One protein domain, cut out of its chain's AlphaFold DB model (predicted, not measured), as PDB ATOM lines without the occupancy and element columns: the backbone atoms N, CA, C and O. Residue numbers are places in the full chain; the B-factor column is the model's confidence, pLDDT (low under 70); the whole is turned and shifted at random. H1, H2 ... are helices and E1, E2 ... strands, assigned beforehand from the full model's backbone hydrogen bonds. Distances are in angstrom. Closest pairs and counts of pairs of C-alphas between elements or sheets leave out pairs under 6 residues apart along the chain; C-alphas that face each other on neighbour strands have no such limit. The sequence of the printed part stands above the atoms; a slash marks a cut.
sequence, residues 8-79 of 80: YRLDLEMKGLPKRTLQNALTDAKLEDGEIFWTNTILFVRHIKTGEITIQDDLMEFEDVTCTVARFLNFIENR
ATOM      1  N   TYR A   8     178.715 135.821 176.857       73.38
ATOM      2  CA  TYR A   8     179.388 136.821 176.042       73.38
ATOM      3  C   TYR A   8     180.177 137.739 176.967       73.38
ATOM      4  O   TYR A   8     179.617 138.292 177.912       73.38
ATOM      5  N   ARG A   9     181.475 137.895 176.698       75.75
ATOM      6  CA  ARG A   9     182.276 138.963 177.294       75.75
ATOM      7  C   ARG A   9     182.181 140.173 176.378       75.75
ATOM      8  O   ARG A   9     182.548 140.080 175.208       75.75
ATOM      9  N   LEU A  10     181.708 141.281 176.923       73.69
ATOM     10  CA  LEU A  10     181.687 142.570 176.261       73.69
ATOM     11  C   LEU A  10     182.702 143.469 176.966       73.69
ATOM     12  O   LEU A  10     182.503 143.860 178.113       73.69
ATOM     13  N   ASP A  11     183.809 143.727 176.282       72.38
ATOM     14  CA  ASP A  11     184.841 144.647 176.747       72.38
ATOM     15  C   ASP A  11     184.476 146.046 176.252       72.38
ATOM     16  O   ASP A  11     184.445 146.292 175.043       72.38
ATOM     17  N   LEU A  12     184.091 146.921 177.176       68.00
ATOM     18  CA  LEU A  12     183.688 148.278 176.855       68.00
ATOM     19  C   LEU A  12     184.792 149.232 177.297       68.00
ATOM     20  O   LEU A  12     184.972 149.486 178.488       68.00
ATOM     21  N   GLU A  13     185.499 149.817 176.330       61.22
ATOM     22  CA  GLU A  13     186.407 150.940 176.578       61.22
ATOM     23  C   GLU A  13     185.593 152.205 176.900       61.22
ATOM     24  O   GLU A  13     185.387 153.082 176.062       61.22
ATOM     25  N   MET A  14     185.074 152.291 178.123       61.59
ATOM     26  CA  MET A  14     184.299 153.433 178.598       61.59
ATOM     27  C   MET A  14     184.737 153.890 179.987       61.59
ATOM     28  O   MET A  14     185.296 153.126 180.770       61.59
ATOM     29  N   LYS A  15     184.455 155.163 180.302       62.25
ATOM     30  CA  LYS A  15     184.593 155.680 181.670       62.25
ATOM     31  C   LYS A  15     183.812 154.778 182.621       62.25
ATOM     32  O   LYS A  15     182.651 154.467 182.338       62.25
ATOM     33  N   GLY A  16     184.449 154.423 183.735       63.47
ATOM     34  CA  GLY A  16     183.873 153.506 184.706       63.47
ATOM     35  C   GLY A  16     182.467 153.891 185.137       63.47
ATOM     36  O   GLY A  16     182.132 155.071 185.284       63.47
ATOM     37  N   LEU A  17     181.625 152.869 185.258       67.31
ATOM     38  CA  LEU A  17     180.204 153.015 185.492       67.31
ATOM     39  C   LEU A  17     179.863 152.703 186.952       67.31
ATOM     40  O   LEU A  17     180.042 151.560 187.368       67.31
ATOM     41  N   PRO A  18     179.312 153.662 187.725       70.31
ATOM     42  CA  PRO A  18     178.838 153.351 189.064       70.31
ATOM     43  C   PRO A  18     177.816 152.206 189.042       70.31
ATOM     44  O   PRO A  18     176.865 152.224 188.254       70.31
ATOM     45  N   LYS A  19     177.974 151.247 189.963       70.62
ATOM     46  CA  LYS A  19     177.093 150.075 190.131       70.62
ATOM     47  C   LYS A  19     175.607 150.431 190.061       70.62
ATOM     48  O   LYS A  19     174.843 149.808 189.328       70.62
ATOM     49  N   ARG A  20     175.195 151.451 190.818       73.62
ATOM     50  CA  ARG A  20     173.788 151.873 190.907       73.62
ATOM     51  C   ARG A  20     173.286 152.503 189.615       73.62
ATOM     52  O   ARG A  20     172.140 152.279 189.255       73.62
ATOM     53  N   THR A  21     174.132 153.214 188.872       75.44
ATOM     54  CA  THR A  21     173.776 153.739 187.549       75.44
ATOM     55  C   THR A  21     173.537 152.606 186.551       75.44
ATOM     56  O   THR A  21     172.561 152.662 185.808       75.44
ATOM     57  N   LEU A  22     174.370 151.555 186.564       76.00
ATOM     58  CA  LEU A  22     174.140 150.350 185.758       76.00
ATOM     59  C   LEU A  22     172.815 149.676 186.150       76.00
ATOM     60  O   LEU A  22     171.989 149.389 185.288       76.00
ATOM     61  N   GLN A  23     172.573 149.485 187.449       75.75
ATOM     62  CA  GLN A  23     171.332 148.887 187.947       75.75
ATOM     63  C   GLN A  23     170.098 149.729 187.593       75.75
ATOM     64  O   GLN A  23     169.137 149.172 187.077       75.75
ATOM     65  N   ASN A  24     170.122 151.047 187.781       77.50
ATOM     66  CA  ASN A  24     169.016 151.947 187.427       77.50
ATOM     67  C   ASN A  24     168.785 152.031 185.905       77.50
ATOM     68  O   ASN A  24     167.675 152.310 185.463       77.50
ATOM     69  N   ALA A  25     169.819 151.816 185.085       78.94
ATOM     70  CA  ALA A  25     169.680 151.793 183.629       78.94
ATOM     71  C   ALA A  25     169.106 150.461 183.117       78.94
ATOM     72  O   ALA A  25     168.341 150.429 182.152       78.94
ATOM     73  N   LEU A  26     169.480 149.350 183.758       81.38
ATOM     74  CA  LEU A  26     169.091 148.001 183.345       81.38
ATOM     75  C   LEU A  26     167.827 147.489 184.048       81.38
ATOM     76  O   LEU A  26     167.166 146.577 183.552       81.38
ATOM     77  N   THR A  27     167.434 148.092 185.163       76.00
ATOM     78  CA  THR A  27     166.246 147.733 185.944       76.00
ATOM     79  C   THR A  27     165.379 148.968 186.174       76.00
ATOM     80  O   THR A  27     165.863 150.087 186.097       76.00
ATOM     81  N   ASP A  28     164.095 148.789 186.491       74.50
ATOM     82  CA  ASP A  28     163.214 149.908 186.876       74.50
ATOM     83  C   ASP A  28     163.452 150.383 188.329       74.50
ATOM     84  O   ASP A  28     162.624 151.090 188.910       74.50
ATOM     85  N   ALA A  29     164.567 149.975 188.949       67.00
ATOM     86  CA  ALA A  29     164.940 150.397 190.290       67.00
ATOM     87  C   ALA A  29     165.379 151.870 190.301       67.00
ATOM     88  O   ALA A  29     166.009 152.366 189.368       67.00
ATOM     89  N   LYS A  30     165.052 152.572 191.390       66.38
ATOM     90  CA  LYS A  30     165.546 153.924 191.682       66.38
ATOM     91  C   LYS A  30     166.407 153.870 192.935       66.38
ATOM     92  O   LYS A  30     165.920 154.103 194.038       66.38
ATOM     93  N   LEU A  31     167.666 153.488 192.767       65.38
ATOM     94  CA  LEU A  31     168.647 153.459 193.846       65.38
ATOM     95  C   LEU A  31     169.299 154.842 193.976       65.38
ATOM     96  O   LEU A  31     169.754 155.388 192.973       65.38
ATOM     97  N   GLU A  32     169.339 155.395 195.191       60.38
ATOM     98  CA  GLU A  32     170.022 156.667 195.489       60.38
ATOM     99  C   GLU A  32     171.541 156.526 195.343       60.38
ATOM    100  O   GLU A  32     172.090 155.466 195.645       60.38
ATOM    101  N   ASP A  33     172.239 157.560 194.885       56.94
ATOM    102  CA  ASP A  33     173.676 157.460 194.626       56.94
ATOM    103  C   ASP A  33     174.500 157.356 195.923       56.94
ATOM    104  O   ASP A  33     174.314 158.112 196.875       56.94
ATOM    105  N   GLY A  34     175.432 156.399 195.940       57.09
ATOM    106  CA  GLY A  34     176.548 156.321 196.889       57.09
ATOM    107  C   GLY A  34     177.881 156.543 196.164       57.09
ATOM    108  O   GLY A  34     177.885 156.819 194.965       57.09
ATOM    109  N   GLU A  35     179.007 156.424 196.874       46.53
ATOM    110  CA  GLU A  35     180.355 156.699 196.340       46.53
ATOM    111  C   GLU A  35     180.669 156.002 194.997       46.53
ATOM    112  O   GLU A  35     180.278 154.861 194.741       46.53
ATOM    113  N   ILE A  36     181.393 156.727 194.135       49.12
ATOM    114  CA  ILE A  36     181.709 156.360 192.749       49.12
ATOM    115  C   ILE A  36     183.072 155.660 192.689       49.12
ATOM    116  O   ILE A  36     184.078 156.239 193.099       49.12
ATOM    117  N   PHE A  37     183.124 154.474 192.079       48.19
ATOM    118  CA  PHE A  37     184.371 153.778 191.746       48.19
ATOM    119  C   PHE A  37     184.600 153.787 190.228       48.19
ATOM    120  O   PHE A  37     183.669 153.598 189.445       48.19
ATOM    121  N   TRP A  38     185.844 154.051 189.818       44.53
ATOM    122  CA  TRP A  38     186.268 154.140 188.420       44.53
ATOM    123  C   TRP A  38     186.994 152.854 188.012       44.53
ATOM    124  O   TRP A  38     188.150 152.675 188.390       44.53
ATOM    125  N   THR A  39     186.373 151.989 187.213       49.72
ATOM    126  CA  THR A  39     187.051 150.846 186.574       49.72
ATOM    127  C   THR A  39     186.573 150.675 185.135       49.72
ATOM    128  O   THR A  39     185.436 151.017 184.818       49.72
ATOM    129  N   ASN A  40     187.440 150.186 184.241       56.31
ATOM    130  CA  ASN A  40     187.001 149.700 182.929       56.31
ATOM    131  C   ASN A  40     185.877 148.681 183.152       56.31
ATOM    132  O   ASN A  40     186.008 147.828 184.021       56.31
ATOM    133  N   THR A  41     184.769 148.798 182.422       64.50
ATOM    134  CA  THR A  41     183.589 147.962 182.665       64.50
ATOM    135  C   THR A  41     183.600 146.787 181.698       64.50
ATOM    136  O   THR A  41     183.266 146.936 180.521       64.50
ATOM    137  N   ILE A  42     183.989 145.613 182.187       70.06
ATOM    138  CA  ILE A  42     183.909 144.373 181.417       70.06
ATOM    139  C   ILE A  42     182.619 143.670 181.823       70.06
ATOM    140  O   ILE A  42     182.479 143.174 182.936       70.06
ATOM    141  N   LEU A  43     181.672 143.576 180.891       74.94
ATOM    142  CA  LEU A  43     180.386 142.941 181.152       74.94
ATOM    143  C   LEU A  43     180.389 141.480 180.702       74.94
ATOM    144  O   LEU A  43     180.710 141.145 179.561       74.94
ATOM    145  N   PHE A  44     179.942 140.606 181.590       76.50
ATOM    146  CA  PHE A  44     179.600 139.224 181.311       76.50
ATOM    147  C   PHE A  44     178.091 139.100 181.124       76.50
ATOM    148  O   PHE A  44     177.318 139.289 182.061       76.50
ATOM    149  N   VAL A  45     177.665 138.752 179.912       78.62
ATOM    150  CA  VAL A  45     176.252 138.623 179.549       78.62
ATOM    151  C   VAL A  45     175.887 137.154 179.398       78.62
ATOM    152  O   VAL A  45     176.510 136.428 178.622       78.62
ATOM    153  N   ARG A  46     174.846 136.718 180.109       81.31
ATOM    154  CA  ARG A  46     174.303 135.360 180.047       81.31
ATOM    155  C   ARG A  46     172.836 135.382 179.642       81.31
ATOM    156  O   ARG A  46     172.036 136.083 180.245       81.31
ATOM    157  N   HIS A  47     172.454 134.548 178.681       73.88
ATOM    158  CA  HIS A  47     171.037 134.326 178.379       73.88
ATOM    159  C   HIS A  47     170.366 133.421 179.421       73.88
ATOM    160  O   HIS A  47     170.900 132.360 179.754       73.88
ATOM    161  N   ILE A  48     169.176 133.818 179.884       69.06
ATOM    162  CA  ILE A  48     168.337 133.000 180.780       69.06
ATOM    163  C   ILE A  48     167.160 132.380 180.016       69.06
ATOM    164  O   ILE A  48     166.944 131.173 180.084       69.06
ATOM    165  N   LYS A  49     166.389 133.204 179.294       72.31
ATOM    166  CA  LYS A  49     165.194 132.816 178.520       72.31
ATOM    167  C   LYS A  49     164.983 133.792 177.359       72.31
ATOM    168  O   LYS A  49     165.641 134.830 177.296       72.31
ATOM    169  N   THR A  50     164.078 133.480 176.432       76.50
ATOM    170  CA  THR A  50     163.802 134.332 175.266       76.50
ATOM    171  C   THR A  50     163.472 135.766 175.693       76.50
ATOM    172  O   THR A  50     162.475 135.995 176.369       76.50
ATOM    173  N   GLY A  51     164.321 136.723 175.305       76.94
ATOM    174  CA  GLY A  51     164.139 138.153 175.578       76.94
ATOM    175  C   GLY A  51     164.781 138.690 176.864       76.94
ATOM    176  O   GLY A  51     164.804 139.910 177.029       76.94
ATOM    177  N   GLU A  52     165.351 137.842 177.728       85.94
ATOM    178  CA  GLU A  52     166.002 138.257 178.981       85.94
ATOM    179  C   GLU A  52     167.447 137.756 179.101       85.94
ATOM    180  O   GLU A  52     167.790 136.632 178.707       85.94
ATOM    181  N   ILE A  53     168.285 138.606 179.690       86.31
ATOM    182  CA  ILE A  53     169.703 138.362 179.944       86.31
ATOM    183  C   ILE A  53     170.064 138.757 181.378       86.31
ATOM    184  O   ILE A  53     169.462 139.659 181.956       86.31
ATOM    185  N   THR A  54     171.071 138.091 181.931       84.00
ATOM    186  CA  THR A  54     171.779 138.503 183.144       84.00
ATOM    187  C   THR A  54     173.093 139.146 182.758       84.00
ATOM    188  O   THR A  54     173.796 138.637 181.885       84.00
ATOM    189  N   ILE A  55     173.434 140.233 183.435       79.50
ATOM    190  CA  ILE A  55     174.676 140.972 183.269       79.50
ATOM    191  C   ILE A  55     175.425 140.945 184.602       79.50
ATOM    192  O   ILE A  55     174.840 141.193 185.659       79.50
ATOM    193  N   GLN A  56     176.712 140.623 184.535       76.38
ATOM    194  CA  GLN A  56     177.669 140.682 185.641       76.38
ATOM    195  C   GLN A  56     178.866 141.537 185.205       76.38
ATOM    196  O   GLN A  56     179.137 141.626 184.013       76.38
ATOM    197  N   ASP A  57     179.575 142.148 186.146       72.56
ATOM    198  CA  ASP A  57     180.840 142.857 185.883       72.56
ATOM    199  C   ASP A  57     182.045 141.985 186.240       72.56
ATOM    200  O   ASP A  57     181.904 140.983 186.954       72.56
ATOM    201  N   ASP A  58     183.225 142.344 185.742       62.53
ATOM    202  CA  ASP A  58     184.441 141.544 185.879       62.53
ATOM    203  C   ASP A  58     185.012 141.449 187.275       62.53
ATOM    204  O   ASP A  58     185.568 140.409 187.631       62.53
ATOM    205  N   LEU A  59     184.805 142.478 188.087       59.75
ATOM    206  CA  LEU A  59     185.169 142.454 189.494       59.75
ATOM    207  C   LEU A  59     184.356 141.412 190.273       59.75
ATOM    208  O   LEU A  59     184.678 141.126 191.421       59.75
ATOM    209  N   MET A  60     183.298 140.837 189.675       52.50
ATOM    210  CA  MET A  60     182.351 139.925 190.328       52.50
ATOM    211  C   MET A  60     181.717 140.525 191.601       52.50
ATOM    212  O   MET A  60     181.073 139.816 192.371       52.50
ATOM    213  N   GLU A  61     181.857 141.840 191.811       54.34
ATOM    214  CA  GLU A  61     181.305 142.596 192.945       54.34
ATOM    215  C   GLU A  61     179.814 142.934 192.756       54.34
ATOM    216  O   GLU A  61     179.140 143.484 193.644       54.34
ATOM    217  N   PHE A  62     179.267 142.622 191.580       58.88
ATOM    218  CA  PHE A  62     177.859 142.817 191.276       58.88
ATOM    219  C   PHE A  62     177.082 141.512 191.420       58.88
ATOM    220  O   PHE A  62     177.431 140.478 190.856       58.88
ATOM    221  N   GLU A  63     175.990 141.603 192.175       66.19
ATOM    222  CA  GLU A  63     174.891 140.648 192.107       66.19
ATOM    223  C   GLU A  63     174.335 140.614 190.678       66.19
ATOM    224  O   GLU A  63     174.357 141.629 189.976       66.19
ATOM    225  N   ASP A  64     173.829 139.455 190.260       76.44
ATOM    226  CA  ASP A  64     173.222 139.242 188.946       76.44
ATOM    227  C   ASP A  64     172.175 140.323 188.626       76.44
ATOM    228  O   ASP A  64     171.112 140.385 189.249       76.44
ATOM    229  N   VAL A  65     172.436 141.151 187.609       80.00
ATOM    230  CA  VAL A  65     171.456 142.129 187.119       80.00
ATOM    231  C   VAL A  65     170.713 141.521 185.941       80.00
ATOM    232  O   VAL A  65     171.294 141.303 184.882       80.00
ATOM    233  N   THR A  66     169.422 141.242 186.109       85.50
ATOM    234  CA  THR A  66     168.585 140.711 185.024       85.50
ATOM    235  C   THR A  66     167.814 141.833 184.343       85.50
ATOM    236  O   THR A  66     167.147 142.626 185.007       85.50
ATOM    237  N   CYS A  67     167.880 141.890 183.014       86.25
ATOM    238  CA  CYS A  67     167.138 142.853 182.208       86.25
ATOM    239  C   CYS A  67     166.679 142.247 180.877       86.25
ATOM    240  O   CYS A  67     167.080 141.148 180.484       86.25
ATOM    241  N   THR A  68     165.839 142.980 180.146       90.31
ATOM    242  CA  THR A  68     165.474 142.595 178.779       90.31
ATOM    243  C   THR A  68     166.606 142.911 177.802       90.31
ATOM    244  O   THR A  68     167.379 143.850 178.008       90.31
ATOM    245  N   VAL A  69     166.672 142.165 176.694       86.06
ATOM    246  CA  VAL A  69     167.632 142.428 175.605       86.06
ATOM    247  C   VAL A  69     167.456 143.845 175.052       86.06
ATOM    248  O   VAL A  69     168.439 144.551 174.864       86.06
ATOM    249  N   ALA A  70     166.212 144.292 174.849       87.06
ATOM    250  CA  ALA A  70     165.924 145.630 174.328       87.06
ATOM    251  C   ALA A  70     166.459 146.744 175.245       87.06
ATOM    252  O   ALA A  70     167.034 147.717 174.766       87.06
ATOM    253  N   ARG A  71     166.310 146.587 176.567       88.00
ATOM    254  CA  ARG A  71     166.814 147.562 177.540       88.00
ATOM    255  C   ARG A  71     168.339 147.611 177.553       88.00
ATOM    256  O   ARG A  71     168.903 148.699 177.606       88.00
ATOM    257  N   PHE A  72     168.989 146.455 177.459       86.75
ATOM    258  CA  PHE A  72     170.443 146.385 177.365       86.75
ATOM    259  C   PHE A  72     170.979 147.032 176.088       86.75
ATOM    260  O   PHE A  72     171.896 147.841 176.169       86.75
ATOM    261  N   LEU A  73     170.381 146.739 174.929       85.94
ATOM    262  CA  LEU A  73     170.779 147.365 173.666       85.94
ATOM    263  C   LEU A  73     170.620 148.887 173.724       85.94
ATOM    264  O   LEU A  73     171.570 149.596 173.417       85.94
ATOM    265  N   ASN A  74     169.492 149.387 174.239       87.00
ATOM    266  CA  ASN A  74     169.295 150.823 174.449       87.00
ATOM    267  C   ASN A  74     170.338 151.427 175.412       87.00
ATOM    268  O   ASN A  74     170.794 152.549 175.210       87.00
ATOM    269  N   PHE A  75     170.737 150.713 176.467       84.44
ATOM    270  CA  PHE A  75     171.807 151.167 177.362       84.44
ATOM    271  C   PHE A  75     173.160 151.285 176.637       84.44
ATOM    272  O   PHE A  75     173.842 152.294 176.809       84.44
ATOM    273  N   ILE A  76     173.527 150.294 175.817       81.81
ATOM    274  CA  ILE A  76     174.770 150.313 175.032       81.81
ATOM    275  C   ILE A  76     174.733 151.428 173.977       81.81
ATOM    276  O   ILE A  76     175.698 152.174 173.864       81.81
ATOM    277  N   GLU A  77     173.620 151.595 173.262       83.19
ATOM    278  CA  GLU A  77     173.453 152.653 172.252       83.19
ATOM    279  C   GLU A  77     173.552 154.059 172.849       83.19
ATOM    280  O   GLU A  77     174.184 154.917 172.260       83.19
ATOM    281  N   ASN A  78     172.999 154.316 174.039       77.75
ATOM    282  CA  ASN A  78     173.116 155.635 174.682       77.75
ATOM    283  C   ASN A  78     174.520 155.928 175.248       77.75
ATOM    284  O   ASN A  78     174.770 157.021 175.764       77.75
ATOM    285  N   ARG A  79     175.418 154.939 175.231       71.62
ATOM    286  CA  ARG A  79     176.789 155.037 175.744       71.62
ATOM    287  C   ARG A  79     177.835 155.259 174.646       71.62
ATOM    288  O   ARG A  79     178.943 155.659 175.007       71.62
TER     289      ARG A  79
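This is residues 8 to 79 of the 80 residues of an uncharacterized protein of Rhodobacterales bacterium 56_14_T64 (UniProt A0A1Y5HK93). A strongly twisted antiparallel sheet, E1 E2 E3 E4 in order, has two short helices, H1 and H2, packed over one face; a wide loop, residues 27 to 40, leads from H1 back to E2. The 72 printed residues run E1 H1 E2 E3 E4 H2, a mixed class, compact, with radius of gyration of the C-alphas 11.6 A and spans of 35 by 26 by 23 A.

Look first at the hairpin of E2, residues 41 to 49, and E3, residues 52 to 57: N 44 and O 56 are within hydrogen-bond range, 2.7 A. Beside E2 find E1, residues 8 to 12, with N 10 and O 43 at 2.8 A. E4, residues 65 to 68, forms a hairpin with E3, N 55 and O 65 at 2.8 A; E2 E3 E4 is a meander, each strand the antiparallel neighbour of the one before. H1, residues 19 to 26, and H2, residues 69 to 77, are on the same face, at heights of 9.6 A and 9.8 A over the sheet. They touch, closest at C-alphas Leu 26 and Arg 71, 6.3 A, at a steep tilt of 61 degrees. In both, every O i to N i+4 pair is within hydrogen-bond range.

Find C-alpha 8, where E1 begins, at (179.388, 136.821, 176.042). E2 spans 24.2 A, E3 17.0 A; H2 ends at C-alpha 77 (173.453, 152.653, 172.252).

The printed part has no cut; H1 to E2 is the long link. Low confidence, pLDDT under 70, includes residues 29 to 41.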